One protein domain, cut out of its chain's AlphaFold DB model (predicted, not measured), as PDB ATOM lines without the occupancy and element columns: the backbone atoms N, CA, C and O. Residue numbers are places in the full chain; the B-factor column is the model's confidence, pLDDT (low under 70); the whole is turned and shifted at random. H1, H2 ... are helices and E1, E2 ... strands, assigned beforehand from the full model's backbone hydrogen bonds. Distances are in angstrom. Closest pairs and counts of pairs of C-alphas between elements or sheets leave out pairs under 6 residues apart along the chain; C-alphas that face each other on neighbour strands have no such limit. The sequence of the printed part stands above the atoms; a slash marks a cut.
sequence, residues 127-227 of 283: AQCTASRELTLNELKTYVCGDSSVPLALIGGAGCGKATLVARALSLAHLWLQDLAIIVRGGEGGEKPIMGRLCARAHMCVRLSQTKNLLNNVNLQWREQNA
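AT A GLANCE: This is residues 127 to 227 of the 283 residues of an uncharacterized protein of Eumeta variegata (UniProt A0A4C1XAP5). The small antiparallel hairpin E1-E2 and the crossed helix pair H1 and H2 make a body, from which residues 207 to 227, mostly H3, stick out as a long arm. The printed part has 101 residues, in order H1, H2, E1, E2, H3, mostly helix. It is loose, with a radius of gyration of the C-alphas of 16.7 A, spanning 51 by 30 by 26 A.

IN THESE COORDINATES: Find E1 at residues 181 to 183 and E2 at 197 to 199. H1, residues 134 to 145, begins at C-alpha (171.360, 177.955, 230.301); H2 is residues 162 to 173. H3, residues 203 to 226, runs 34.9 A to C-alpha (133.986, 161.726, 216.691).

HOW THE PARTS SIT: In the hairpin E1 and E2, N 181 and O 199 are 3.2 A apart, within hydrogen-bond range. H1 touches H2 with residues 137 to 141 alone, at a steep tilt of 60 degrees; the closest C-alphas, of Leu 137 and Ala 169, are 6.4 A apart. H3 touches no helix. Every O i to N i+4 pair is within hydrogen-bond range in H1 and H2, 19 of 20 in H3.

THE WHOLE: The printed part has no cut. Links H1 to H2 and E1 to E2 are long. Residues 184 to 223 and 225 to 227 have pLDDT under 70.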
ATOM      1  N   ALA A 127     164.559 167.038 227.196       77.81
ATOM      2  CA  ALA A 127     164.664 168.492 227.312       77.81
ATOM      3  C   ALA A 127     163.939 169.034 228.556       77.81
ATOM      4  O   ALA A 127     164.467 169.930 229.218       77.81
ATOM      5  N   GLN A 128     162.792 168.449 228.922       81.06
ATOM      6  CA  GLN A 128     162.014 168.838 230.108       81.06
ATOM      7  C   GLN A 128     162.738 168.537 231.430       81.06
ATOM      8  O   GLN A 128     162.492 169.205 232.430       81.06
ATOM      9  N   CYS A 129     163.669 167.579 231.446       73.00
ATOM     10  CA  CYS A 129     164.373 167.154 232.660       73.00
ATOM     11  C   CYS A 129     165.658 167.949 232.958       73.00
ATOM     12  O   CYS A 129     166.390 167.607 233.886       73.00
ATOM     13  N   THR A 130     165.990 168.982 232.178       70.25
ATOM     14  CA  THR A 130     167.267 169.701 232.343       70.25
ATOM     15  C   THR A 130     167.149 170.900 233.276       70.25
ATOM     16  O   THR A 130     166.850 172.018 232.853       70.25
ATOM     17  N   ALA A 131     167.461 170.687 234.553       74.88
ATOM     18  CA  ALA A 131     167.681 171.786 235.484       74.88
ATOM     19  C   ALA A 131     168.969 172.558 235.117       74.88
ATOM     20  O   ALA A 131     170.022 171.956 234.915       74.88
ATOM     21  N   SER A 132     168.849 173.886 235.008       73.69
ATOM     22  CA  SER A 132     169.925 174.894 234.971       73.69
ATOM     23  C   SER A 132     171.172 174.563 234.123       73.69
ATOM     24  O   SER A 132     172.256 174.300 234.639       73.69
ATOM     25  N   ARG A 133     171.039 174.602 232.790       90.06
ATOM     26  CA  ARG A 133     172.182 174.555 231.844       90.06
ATOM     27  C   ARG A 133     172.166 175.694 230.829       90.06
ATOM     28  O   ARG A 133     172.648 175.548 229.709       90.06
ATOM     29  N   GLU A 134     171.576 176.821 231.206       93.31
ATOM     30  CA  GLU A 134     171.360 177.955 230.301       93.31
ATOM     31  C   GLU A 134     172.669 178.566 229.812       93.31
ATOM     32  O   GLU A 134     172.773 178.912 228.641       93.31
ATOM     33  N   LEU A 135     173.694 178.610 230.667       94.75
ATOM     34  CA  LEU A 135     175.009 179.125 230.290       94.75
ATOM     35  C   LEU A 135     175.628 178.293 229.157       94.75
ATOM     36  O   LEU A 135     175.961 178.837 228.109       94.75
ATOM     37  N   THR A 136     175.661 176.966 229.301       95.06
ATOM     38  CA  THR A 136     176.168 176.070 228.250       95.06
ATOM     39  C   THR A 136     175.283 176.081 227.000       95.06
ATOM     40  O   THR A 136     175.787 175.957 225.886       95.06
ATOM     41  N   LEU A 137     173.963 176.247 227.145       95.00
ATOM     42  CA  LEU A 137     173.064 176.416 225.997       95.00
ATOM     43  C   LEU A 137     173.324 177.727 225.246       95.00
ATOM     44  O   LEU A 137     173.256 177.731 224.021       95.00
ATOM     45  N   ASN A 138     173.646 178.814 225.949       95.94
ATOM     46  CA  ASN A 138     173.993 180.094 225.337       95.94
ATOM     47  C   ASN A 138     175.343 180.036 224.611       95.94
ATOM     48  O   ASN A 138     175.477 180.616 223.535       95.94
ATOM     49  N   GLU A 139     176.319 179.294 225.136       95.94
ATOM     50  CA  GLU A 139     177.577 179.019 224.427       95.94
ATOM     51  C   GLU A 139     177.330 178.213 223.147       95.94
ATOM     52  O   GLU A 139     177.807 178.589 222.076       95.94
ATOM     53  N   LEU A 140     176.514 177.156 223.229       95.81
ATOM     54  CA  LEU A 140     176.088 176.367 222.068       95.81
ATOM     55  C   LEU A 140     175.354 177.228 221.038       95.81
ATOM     56  O   LEU A 140     175.639 177.123 219.850       95.81
ATOM     57  N   LYS A 141     174.447 178.104 221.483       96.06
ATOM     58  CA  LYS A 141     173.755 179.067 220.622       96.06
ATOM     59  C   LYS A 141     174.751 179.993 219.929       96.06
ATOM     60  O   LYS A 141     174.676 180.159 218.721       96.06
ATOM     61  N   THR A 142     175.687 180.569 220.678       96.31
ATOM     62  CA  THR A 142     176.706 181.482 220.137       96.31
ATOM     63  C   THR A 142     177.582 180.775 219.108       96.31
ATOM     64  O   THR A 142     177.883 181.348 218.068       96.31
ATOM     65  N   TYR A 143     177.939 179.514 219.361       95.38
ATOM     66  CA  TYR A 143     178.669 178.691 218.405       95.38
ATOM     67  C   TYR A 143     177.844 178.401 217.139       95.38
ATOM     68  O   TYR A 143     178.350 178.579 216.038       95.38
ATOM     69  N   VAL A 144     176.577 177.990 217.281       93.69
ATOM     70  CA  VAL A 144     175.675 177.663 216.155       93.69
ATOM     71  C   VAL A 144     175.361 178.892 215.296       93.69
ATOM     72  O   VAL A 144     175.253 178.771 214.080       93.69
ATOM     73  N   CYS A 145     175.186 180.055 215.921       95.00
ATOM     74  CA  CYS A 145     174.924 181.323 215.239       95.00
ATOM     75  C   CYS A 145     176.196 182.021 214.739       95.00
ATOM     76  O   CYS A 145     176.082 183.032 214.055       95.00
ATOM     77  N   GLY A 146     177.381 181.548 215.127       95.06
ATOM     78  CA  GLY A 146     178.651 182.130 214.716       95.06
ATOM     79  C   GLY A 146     179.136 181.579 213.376       95.06
ATOM     80  O   GLY A 146     178.740 180.502 212.944       95.06
ATOM     81  N   ASP A 147     180.086 182.277 212.761       94.50
ATOM     82  CA  ASP A 147     180.665 181.898 211.462       94.50
ATOM     83  C   ASP A 147     181.781 180.836 211.577       94.50
ATOM     84  O   ASP A 147     182.610 180.666 210.680       94.50
ATOM     85  N   SER A 148     181.858 180.128 212.708       92.88
ATOM     86  CA  SER A 148     182.928 179.161 212.963       92.88
ATOM     87  C   SER A 148     182.739 177.899 212.122       92.88
ATOM     88  O   SER A 148     181.738 177.197 212.238       92.88
ATOM     89  N   SER A 149     183.750 177.556 211.324       91.19
ATOM     90  CA  SER A 149     183.805 176.297 210.570       91.19
ATOM     91  C   SER A 149     184.450 175.144 211.353       91.19
ATOM     92  O   SER A 149     184.472 174.002 210.884       91.19
ATOM     93  N   VAL A 150     184.986 175.420 212.548       92.62
ATOM     94  CA  VAL A 150     185.684 174.429 213.379       92.62
ATOM     95  C   VAL A 150     184.656 173.531 214.057       92.62
ATOM     96  O   VAL A 150     183.786 174.071 214.732       92.62
ATOM     97  N   PRO A 151     184.740 172.192 213.955       90.19
ATOM     98  CA  PRO A 151     183.769 171.291 214.574       90.19
ATOM     99  C   PRO A 151     183.750 171.423 216.106       90.19
ATOM    100  O   PRO A 151     184.797 171.407 216.750       90.19
ATOM    101  N   LEU A 152     182.551 171.500 216.692       91.38
ATOM    102  CA  LEU A 152     182.354 171.520 218.143       91.38
ATOM    103  C   LEU A 152     182.353 170.100 218.712       91.38
ATOM    104  O   LEU A 152     181.541 169.261 218.319       91.38
ATOM    105  N   ALA A 153     183.222 169.858 219.692       92.25
ATOM    106  CA  ALA A 153     183.233 168.631 220.477       92.25
ATOM    107  C   ALA A 153     182.663 168.894 221.878       92.25
ATOM    108  O   ALA A 153     183.186 169.718 222.625       92.25
ATOM    109  N   LEU A 154     181.608 168.164 222.252       92.88
ATOM    110  CA  LEU A 154     181.059 168.199 223.611       92.88
ATOM    111  C   LEU A 154     181.688 167.084 224.448       92.88
ATOM    112  O   LEU A 154     181.413 165.898 224.240       92.88
ATOM    113  N   ILE A 155     182.522 167.476 225.409       92.25
ATOM    114  CA  ILE A 155     183.272 166.566 226.280       92.25
ATOM    115  C   ILE A 155     182.693 166.631 227.693       92.25
ATOM    116  O   ILE A 155     182.317 167.687 228.189       92.25
ATOM    117  N   GLY A 156     182.596 165.477 228.344       92.56
ATOM    118  CA  GLY A 156     182.155 165.370 229.729       92.56
ATOM    119  C   GLY A 156     182.069 163.913 230.161       92.56
ATOM    120  O   GLY A 156     182.056 163.022 229.308       92.56
ATOM    121  N   GLY A 157     181.982 163.668 231.467       91.56
ATOM    122  CA  GLY A 157     181.920 162.315 232.027       91.56
ATOM    123  C   GLY A 157     180.719 161.486 231.549       91.56
ATOM    124  O   GLY A 157     179.762 161.993 230.942       91.56
ATOM    125  N   ALA A 158     180.754 160.182 231.818       88.69
ATOM    126  CA  ALA A 158     179.602 159.307 231.615       88.69
ATOM    127  C   ALA A 158     178.391 159.823 232.420       88.69
ATOM    128  O   ALA A 158     178.539 160.326 233.529       88.69
ATOM    129  N   GLY A 159     177.192 159.774 231.831       88.56
ATOM    130  CA  GLY A 159     175.969 160.242 232.497       88.56
ATOM    131  C   GLY A 159     175.839 161.763 232.668       88.56
ATOM    132  O   GLY A 159     174.806 162.225 233.139       88.56
ATOM    133  N   CYS A 160     176.800 162.582 232.221       89.62
ATOM    134  CA  CYS A 160     176.741 164.037 232.426       89.62
ATOM    135  C   CYS A 160     175.691 164.767 231.556       89.62
ATOM    136  O   CYS A 160     175.671 165.995 231.510       89.62
ATOM    137  N   GLY A 161     174.815 164.054 230.840       91.06
ATOM    138  CA  GLY A 161     173.699 164.641 230.089       91.06
ATOM    139  C   GLY A 161     174.084 165.375 228.799       91.06
ATOM    140  O   GLY A 161     173.394 166.315 228.417       91.06
ATOM    141  N   LYS A 162     175.177 164.991 228.119       91.25
ATOM    142  CA  LYS A 162     175.576 165.589 226.821       91.25
ATOM    143  C   LYS A 162     174.486 165.434 225.762       91.25
ATOM    144  O   LYS A 162     174.096 166.410 225.137       91.25
ATOM    145  N   ALA A 163     173.963 164.216 225.612       88.94
ATOM    146  CA  ALA A 163     172.878 163.927 224.676       88.94
ATOM    147  C   ALA A 163     171.634 164.770 224.989       88.94
ATOM    148  O   ALA A 163     171.044 165.361 224.093       88.94
ATOM    149  N   THR A 164     171.296 164.908 226.273       91.12
ATOM    150  CA  THR A 164     170.187 165.742 226.747       91.12
ATOM    151  C   THR A 164     170.401 167.231 226.452       91.12
ATOM    152  O   THR A 164     169.472 167.918 226.034       91.12
ATOM    153  N   LEU A 165     171.625 167.738 226.638       92.56
ATOM    154  CA  LEU A 165     171.982 169.121 226.317       92.56
ATOM    155  C   LEU A 165     171.843 169.395 224.815       92.56
ATOM    156  O   LEU A 165     171.235 170.394 224.437       92.56
ATOM    157  N   VAL A 166     172.349 168.488 223.971       92.31
ATOM    158  CA  VAL A 166     172.195 168.576 222.512       92.31
ATOM    159  C   VAL A 166     170.718 168.541 222.147       92.31
ATOM    160  O   VAL A 166     170.253 169.455 221.484       92.31
ATOM    161  N   ALA A 167     169.954 167.568 222.646       89.06
ATOM    162  CA  ALA A 167     168.514 167.460 222.408       89.06
ATOM    163  C   ALA A 167     167.757 168.760 222.728       89.06
ATOM    164  O   ALA A 167     166.923 169.209 221.938       89.06
ATOM    165  N   ARG A 168     168.086 169.409 223.853       90.62
ATOM    166  CA  ARG A 168     167.503 170.706 224.214       90.62
ATOM    167  C   ARG A 168     167.948 171.822 223.269       90.62
ATOM    168  O   ARG A 168     167.101 172.606 222.848       90.62
ATOM    169  N   ALA A 169     169.222 171.875 222.885       92.88
ATOM    170  CA  ALA A 169     169.706 172.840 221.898       92.88
ATOM    171  C   ALA A 169     168.971 172.687 220.554       92.88
ATOM    172  O   ALA A 169     168.475 173.674 220.024       92.88
ATOM    173  N   LEU A 170     168.789 171.452 220.063       89.38
ATOM    174  CA  LEU A 170     168.014 171.166 218.845       89.38
ATOM    175  C   LEU A 170     166.569 171.661 218.960       89.38
ATOM    176  O   LEU A 170     166.046 172.252 218.018       89.38
ATOM    177  N   SER A 171     165.935 171.451 220.119       87.94
ATOM    178  CA  SER A 171     164.557 171.897 220.353       87.94
ATOM    179  C   SER A 171     164.407 173.418 220.278       87.94
ATOM    180  O   SER A 171     163.355 173.895 219.875       87.94
ATOM    181  N   LEU A 172     165.464 174.172 220.597       91.38
ATOM    182  CA  LEU A 172     165.501 175.636 220.540       91.38
ATOM    183  C   LEU A 172     166.081 176.169 219.224       91.38
ATOM    184  O   LEU A 172     165.992 177.364 218.960       91.38
ATOM    185  N   ALA A 173     166.659 175.307 218.388       91.38
ATOM    186  CA  ALA A 173     167.462 175.739 217.251       91.38
ATOM    187  C   ALA A 173     166.654 176.503 216.188       91.38
ATOM    188  O   ALA A 173     167.180 177.414 215.557       91.38
ATOM    189  N   HIS A 174     165.357 176.202 216.058       88.62
ATOM    190  CA  HIS A 174     164.429 176.938 215.190       88.62
ATOM    191  C   HIS A 174     164.223 178.406 215.610       88.62
ATOM    192  O   HIS A 174     163.796 179.222 214.801       88.62
ATOM    193  N   LEU A 175     164.521 178.754 216.869       93.88
ATOM    194  CA  LEU A 175     164.504 180.135 217.362       93.88
ATOM    195  C   LEU A 175     165.821 180.866 217.072       93.88
ATOM    196  O   LEU A 175     165.884 182.086 217.193       93.88
ATOM    197  N   TRP A 176     166.891 180.127 216.775       93.69
ATOM    198  CA  TRP A 176     168.235 180.672 216.577       93.69
ATOM    199  C   TRP A 176     168.552 180.883 215.099       93.69
ATOM    200  O   TRP A 176     169.233 181.843 214.753       93.69
ATOM    201  N   LEU A 177     168.063 179.986 214.240       92.56
ATOM    202  CA  LEU A 177     168.306 179.985 212.802       92.56
ATOM    203  C   LEU A 177     167.013 179.621 212.066       92.56
ATOM    204  O   LEU A 177     166.384 178.614 212.386       92.56
ATOM    205  N   GLN A 178     166.639 180.420 211.064       86.00
ATOM    206  CA  GLN A 178     165.416 180.182 210.283       86.00
ATOM    207  C   GLN A 178     165.556 179.008 209.291       86.00
ATOM    208  O   GLN A 178     164.557 178.372 208.974       86.00
ATOM    209  N   ASP A 179     166.786 178.647 208.892       85.56
ATOM    210  CA  ASP A 179     167.063 177.654 207.838       85.56
ATOM    211  C   ASP A 179     168.093 176.583 208.246       85.56
ATOM    212  O   ASP A 179     169.145 176.405 207.621       85.56
ATOM    213  N   LEU A 180     167.806 175.823 209.303       80.88
ATOM    214  CA  LEU A 180     168.772 174.890 209.886       80.88
ATOM    215  C   LEU A 180     168.495 173.415 209.551       80.88
ATOM    216  O   LEU A 180     167.412 172.895 209.820       80.88
ATOM    217  N   ALA A 181     169.525 172.711 209.059       75.31
ATOM    218  CA  ALA A 181     169.571 171.248 209.029       75.31
ATOM    219  C   ALA A 181     170.489 170.746 210.133       75.31
ATOM    220  O   ALA A 181     171.606 171.239 210.307       75.31
ATOM    221  N   ILE A 182     170.057 169.724 210.864       72.31
ATOM    222  CA  ILE A 182     170.888 169.159 211.920       72.31
ATOM    223  C   ILE A 182     170.995 167.663 211.717       72.31
ATOM    224  O   ILE A 182     169.997 166.950 211.726       72.31
ATOM    225  N   ILE A 183     172.228 167.201 211.526       72.69
ATOM    226  CA  ILE A 183     172.553 165.783 211.455       72.69
ATOM    227  C   ILE A 183     173.268 165.440 212.755       72.69
ATOM    228  O   ILE A 183     174.430 165.791 212.956       72.69
ATOM    229  N   VAL A 184     172.567 164.747 213.647       69.88
ATOM    230  CA  VAL A 184     173.171 164.206 214.865       69.88
ATOM    231  C   VAL A 184     173.568 162.766 214.597       69.88
ATOM    232  O   VAL A 184     172.724 161.928 214.300       69.88
ATOM    233  N   ARG A 185     174.865 162.472 214.699       69.44
ATOM    234  CA  ARG A 185     175.372 161.099 214.701       69.44
ATOM    235  C   ARG A 185     175.827 160.768 216.114       69.44
ATOM    236  O   ARG A 185     176.813 161.317 216.598       69.44
ATOM    237  N   GLY A 186     175.074 159.908 216.793       67.31
ATOM    238  CA  GLY A 186     175.503 159.329 218.061       67.31
ATOM    239  C   GLY A 186     176.553 158.255 217.798       67.31
ATOM    240  O   GLY A 186     176.315 157.351 217.006       67.31
ATOM    241  N   GLY A 187     177.717 158.358 218.436       67.19
ATOM    242  CA  GLY A 187     178.652 157.239 218.503       67.19
ATOM    243  C   GLY A 187     178.211 156.278 219.602       67.19
ATOM    244  O   GLY A 187     178.095 156.690 220.755       67.19
ATOM    245  N   GLU A 188     177.960 155.013 219.264       50.31
ATOM    246  CA  GLU A 188     177.796 153.961 220.266       50.31
ATOM    247  C   GLU A 188     179.159 153.628 220.890       50.31
ATOM    248  O   GLU A 188     180.088 153.207 220.204       50.31
ATOM    249  N   GLY A 189     179.270 153.782 222.209       45.38
ATOM    250  CA  GLY A 189     180.268 153.060 222.998       45.38
ATOM    251  C   GLY A 189     181.597 153.780 223.265       45.38
ATOM    252  O   GLY A 189     182.398 154.058 222.373       45.38
ATOM    253  N   GLY A 190     181.869 153.968 224.558       51.56
ATOM    254  CA  GLY A 190     183.144 154.445 225.106       51.56
ATOM    255  C   GLY A 190     183.183 155.955 225.327       51.56
ATOM    256  O   GLY A 190     182.357 156.680 224.789       51.56
ATOM    257  N   GLU A 191     184.147 156.436 226.115       52.03
ATOM    258  CA  GLU A 191     184.406 157.850 226.473       52.03
ATOM    259  C   GLU A 191     184.712 158.781 225.275       52.03
ATOM    260  O   GLU A 191     185.343 159.828 225.410       52.03
ATOM    261  N   LYS A 192     184.287 158.409 224.070       50.34
ATOM    262  CA  LYS A 192     184.514 159.153 222.847       50.34
ATOM    263  C   LYS A 192     183.578 160.366 222.798       50.34
ATOM    264  O   LYS A 192     182.403 160.268 223.170       50.34
ATOM    265  N   PRO A 193     184.082 161.527 222.354       46.62
ATOM    266  CA  PRO A 193     183.283 162.738 222.246       46.62
ATOM    267  C   PRO A 193     182.120 162.540 221.268       46.62
ATOM    268  O   PRO A 193     182.258 161.873 220.241       46.62
ATOM    269  N   ILE A 194     180.976 163.161 221.569       52.91
ATOM    270  CA  ILE A 194     179.886 163.280 220.595       52.91
ATOM    271  C   ILE A 194     180.353 164.291 219.548       52.91
ATOM    272  O   ILE A 194     180.477 165.480 219.840       52.91
ATOM    273  N   MET A 195     180.635 163.800 218.345       42.00
ATOM    274  CA  MET A 195     181.026 164.605 217.191       42.00
ATOM    275  C   MET A 195     179.787 164.872 216.330       42.00
ATOM    276  O   MET A 195     179.289 163.971 215.658       42.00
ATOM    277  N   GLY A 196     179.287 166.106 216.341       42.97
ATOM    278  CA  GLY A 196     178.220 166.559 215.446       42.97
ATOM    279  C   GLY A 196     178.745 167.595 214.452       42.97
ATOM    280  O   GLY A 196     179.553 168.441 214.822       42.97
ATOM    281  N   ARG A 197     178.281 167.555 213.197       38.78
ATOM    282  CA  ARG A 197     178.395 168.694 212.271       38.78
ATOM    283  C   ARG A 197     177.015 169.319 212.108       38.78
ATOM    284  O   ARG A 197     176.072 168.635 211.719       38.78
ATOM    285  N   LEU A 198     176.910 170.610 212.398       35.44
ATOM    286  CA  LEU A 198     175.743 171.410 212.040       35.44
ATOM    287  C   LEU A 198     175.905 171.843 210.580       35.44
ATOM    288  O   LEU A 198     176.907 172.458 210.230       35.44
ATOM    289  N   CYS A 199     174.943 171.494 209.729       34.28
ATOM    290  CA  CYS A 199     174.922 171.926 208.335       34.28
ATOM    291  C   CYS A 199     173.810 172.967 208.177       34.28
ATOM    292  O   CYS A 199     172.631 172.628 208.137       34.28
ATOM    293  N   ALA A 200     174.166 174.247 208.083       30.80
ATOM    294  CA  ALA A 200     173.207 175.319 207.832       30.80
ATOM    295  C   ALA A 200     172.682 175.238 206.386       30.80
ATOM    296  O   ALA A 200     173.257 175.839 205.484       30.80
ATOM    297  N   ARG A 201     171.653 174.410 206.154       35.16
ATOM    298  CA  ARG A 201     170.738 174.452 204.997       35.16
ATOM    299  C   ARG A 201     169.627 173.412 205.159       35.16
ATOM    300  O   ARG A 201     169.752 172.293 204.668       35.16
ATOM    301  N   ALA A 202     168.525 173.757 205.830       40.28
ATOM    302  CA  ALA A 202     167.274 173.017 205.633       40.28
ATOM    303  C   ALA A 202     166.025 173.831 205.963       40.28
ATOM    304  O   ALA A 202     165.477 173.770 207.061       40.28
ATOM    305  N   HIS A 203     165.461 174.403 204.910       30.91
ATOM    306  CA  HIS A 203     164.053 174.776 204.827       30.91
ATOM    307  C   HIS A 203     163.105 173.563 205.098       30.91
ATOM    308  O   HIS A 203     161.924 173.722 205.410       30.91
ATOM    309  N   MET A 204     163.596 172.316 205.000       33.16
ATOM    310  CA  MET A 204     162.775 171.092 205.044       33.16
ATOM    311  C   MET A 204     162.456 170.545 206.446       33.16
ATOM    312  O   MET A 204     161.346 170.058 206.664       33.16
ATOM    313  N   CYS A 205     163.378 170.608 207.413       36.88
ATOM    314  CA  CYS A 205     163.156 169.999 208.735       36.88
ATOM    315  C   CYS A 205     162.144 170.796 209.575       36.88
ATOM    316  O   CYS A 205     161.317 170.208 210.278       36.88
ATOM    317  N   VAL A 206     162.152 172.126 209.441       41.16
ATOM    318  CA  VAL A 206     161.178 173.015 210.087       41.16
ATOM    319  C   VAL A 206     159.775 172.757 209.539       41.16
ATOM    320  O   VAL A 206     158.859 172.538 210.334       41.16
ATOM    321  N   ARG A 207     159.622 172.643 208.207       41.16
ATOM    322  CA  ARG A 207     158.340 172.290 207.574       41.16
ATOM    323  C   ARG A 207     157.807 170.953 208.089       41.16
ATOM    324  O   ARG A 207     156.667 170.915 208.521       41.16
ATOM    325  N   LEU A 208     158.622 169.897 208.169       40.88
ATOM    326  CA  LEU A 208     158.176 168.593 208.691       40.88
ATOM    327  C   LEU A 208     157.717 168.649 210.158       40.88
ATOM    328  O   LEU A 208     156.733 168.003 210.519       40.88
ATOM    329  N   SER A 209     158.386 169.438 211.005       44.56
ATOM    330  CA  SER A 209     157.978 169.604 212.408       44.56
ATOM    331  C   SER A 209     156.683 170.419 212.556       44.56
ATOM    332  O   SER A 209     155.820 170.069 213.364       44.56
ATOM    333  N   GLN A 210     156.498 171.449 211.722       46.53
ATOM    334  CA  GLN A 210     155.263 172.231 211.642       46.53
ATOM    335  C   GLN A 210     154.109 171.389 211.092       46.53
ATOM    336  O   GLN A 210     153.018 171.413 211.659       46.53
ATOM    337  N   THR A 211     154.358 170.569 210.065       44.47
ATOM    338  CA  THR A 211     153.379 169.610 209.546       44.47
ATOM    339  C   THR A 211     153.006 168.595 210.623       44.47
ATOM    340  O   THR A 211     151.826 168.354 210.828       44.47
ATOM    341  N   LYS A 212     153.958 168.062 211.401       54.16
ATOM    342  CA  LYS A 212     153.647 167.157 212.524       54.16
ATOM    343  C   LYS A 212     152.747 167.814 213.581       54.16
ATOM    344  O   LYS A 212     151.805 167.178 214.048       54.16
ATOM    345  N   ASN A 213     152.994 169.075 213.935       49.34
ATOM    346  CA  ASN A 213     152.133 169.811 214.868       49.34
ATOM    347  C   ASN A 213     150.736 170.071 214.289       49.34
ATOM    348  O   ASN A 213     149.744 169.880 214.991       49.34
ATOM    349  N   LEU A 214     150.645 170.421 213.003       47.69
ATOM    350  CA  LEU A 214     149.369 170.551 212.297       47.69
ATOM    351  C   LEU A 214     148.593 169.224 212.323       47.69
ATOM    352  O   LEU A 214     147.402 169.210 212.617       47.69
ATOM    353  N   LEU A 215     149.274 168.101 212.095       46.69
ATOM    354  CA  LEU A 215     148.659 166.773 212.090       46.69
ATOM    355  C   LEU A 215     148.215 166.297 213.462       46.69
ATOM    356  O   LEU A 215     147.164 165.668 213.571       46.69
ATOM    357  N   ASN A 216     148.958 166.635 214.511       53.97
ATOM    358  CA  ASN A 216     148.512 166.386 215.875       53.97
ATOM    359  C   ASN A 216     147.241 167.185 216.196       53.97
ATOM    360  O   ASN A 216     146.305 166.617 216.757       53.97
ATOM    361  N   ASN A 217     147.164 168.452 215.777       55.25
ATOM    362  CA  ASN A 217     145.977 169.290 215.980       55.25
ATOM    363  C   ASN A 217     144.761 168.790 215.183       55.25
ATOM    364  O   ASN A 217     143.659 168.732 215.721       55.25
ATOM    365  N   VAL A 218     144.960 168.356 213.934       51.25
ATOM    366  CA  VAL A 218     143.892 167.765 213.110       51.25
ATOM    367  C   VAL A 218     143.399 166.439 213.703       51.25
ATOM    368  O   VAL A 218     142.198 166.187 213.724       51.25
ATOM    369  N   ASN A 219     144.293 165.601 214.240       54.69
ATOM    370  CA  ASN A 219     143.916 164.351 214.912       54.69
ATOM    371  C   ASN A 219     143.100 164.616 216.189       54.69
ATOM    372  O   ASN A 219     142.094 163.950 216.426       54.69
ATOM    373  N   LEU A 220     143.493 165.620 216.980       62.38
ATOM    374  CA  LEU A 220     142.741 166.074 218.152       62.38
ATOM    375  C   LEU A 220     141.335 166.555 217.773       62.38
ATOM    376  O   LEU A 220     140.365 166.032 218.317       62.38
ATOM    377  N   GLN A 221     141.208 167.439 216.780       64.31
ATOM    378  CA  GLN A 221     139.900 167.898 216.295       64.31
ATOM    379  C   GLN A 221     139.041 166.755 215.746       64.31
ATOM    380  O   GLN A 221     137.836 166.710 215.987       64.31
ATOM    381  N   TRP A 222     139.647 165.798 215.041       58.22
ATOM    382  CA  TRP A 222     138.936 164.617 214.561       58.22
ATOM    383  C   TRP A 222     138.417 163.762 215.723       58.22
ATOM    384  O   TRP A 222     137.280 163.297 215.679       58.22
ATOM    385  N   ARG A 223     139.200 163.574 216.792       65.94
ATOM    386  CA  ARG A 223     138.745 162.849 217.991       65.94
ATOM    387  C   ARG A 223     137.645 163.594 218.737       65.94
ATOM    388  O   ARG A 223     136.720 162.947 219.208       65.94
ATOM    389  N   GLU A 224     137.719 164.920 218.815       74.06
ATOM    390  CA  GLU A 224     136.676 165.752 219.426       74.06
ATOM    391  C   GLU A 224     135.361 165.686 218.640       74.06
ATOM    392  O   GLU A 224     134.298 165.549 219.238       74.06
ATOM    393  N   GLN A 225     135.418 165.695 217.307       64.88
ATOM    394  CA  GLN A 225     134.229 165.575 216.455       64.88
ATOM    395  C   GLN A 225     133.621 164.164 216.451       64.88
ATOM    396  O   GLN A 225     132.416 164.019 216.259       64.88
ATOM    397  N   ASN A 226     134.435 163.125 216.662       65.44
ATOM    398  CA  ASN A 226     133.986 161.726 216.691       65.44
ATOM    399  C   ASN A 226     133.752 161.180 218.107       65.44
ATOM    400  O   ASN A 226     133.319 160.035 218.259       65.44
ATOM    401  N   ALA A 227     133.988 161.981 219.146       65.62
ATOM    402  CA  ALA A 227     133.472 161.722 220.479       65.62
ATOM    403  C   ALA A 227     131.959 161.977 220.452       65.62
ATOM    404  O   ALA A 227     131.474 163.051 220.793       65.62
TER     405      ALA A 227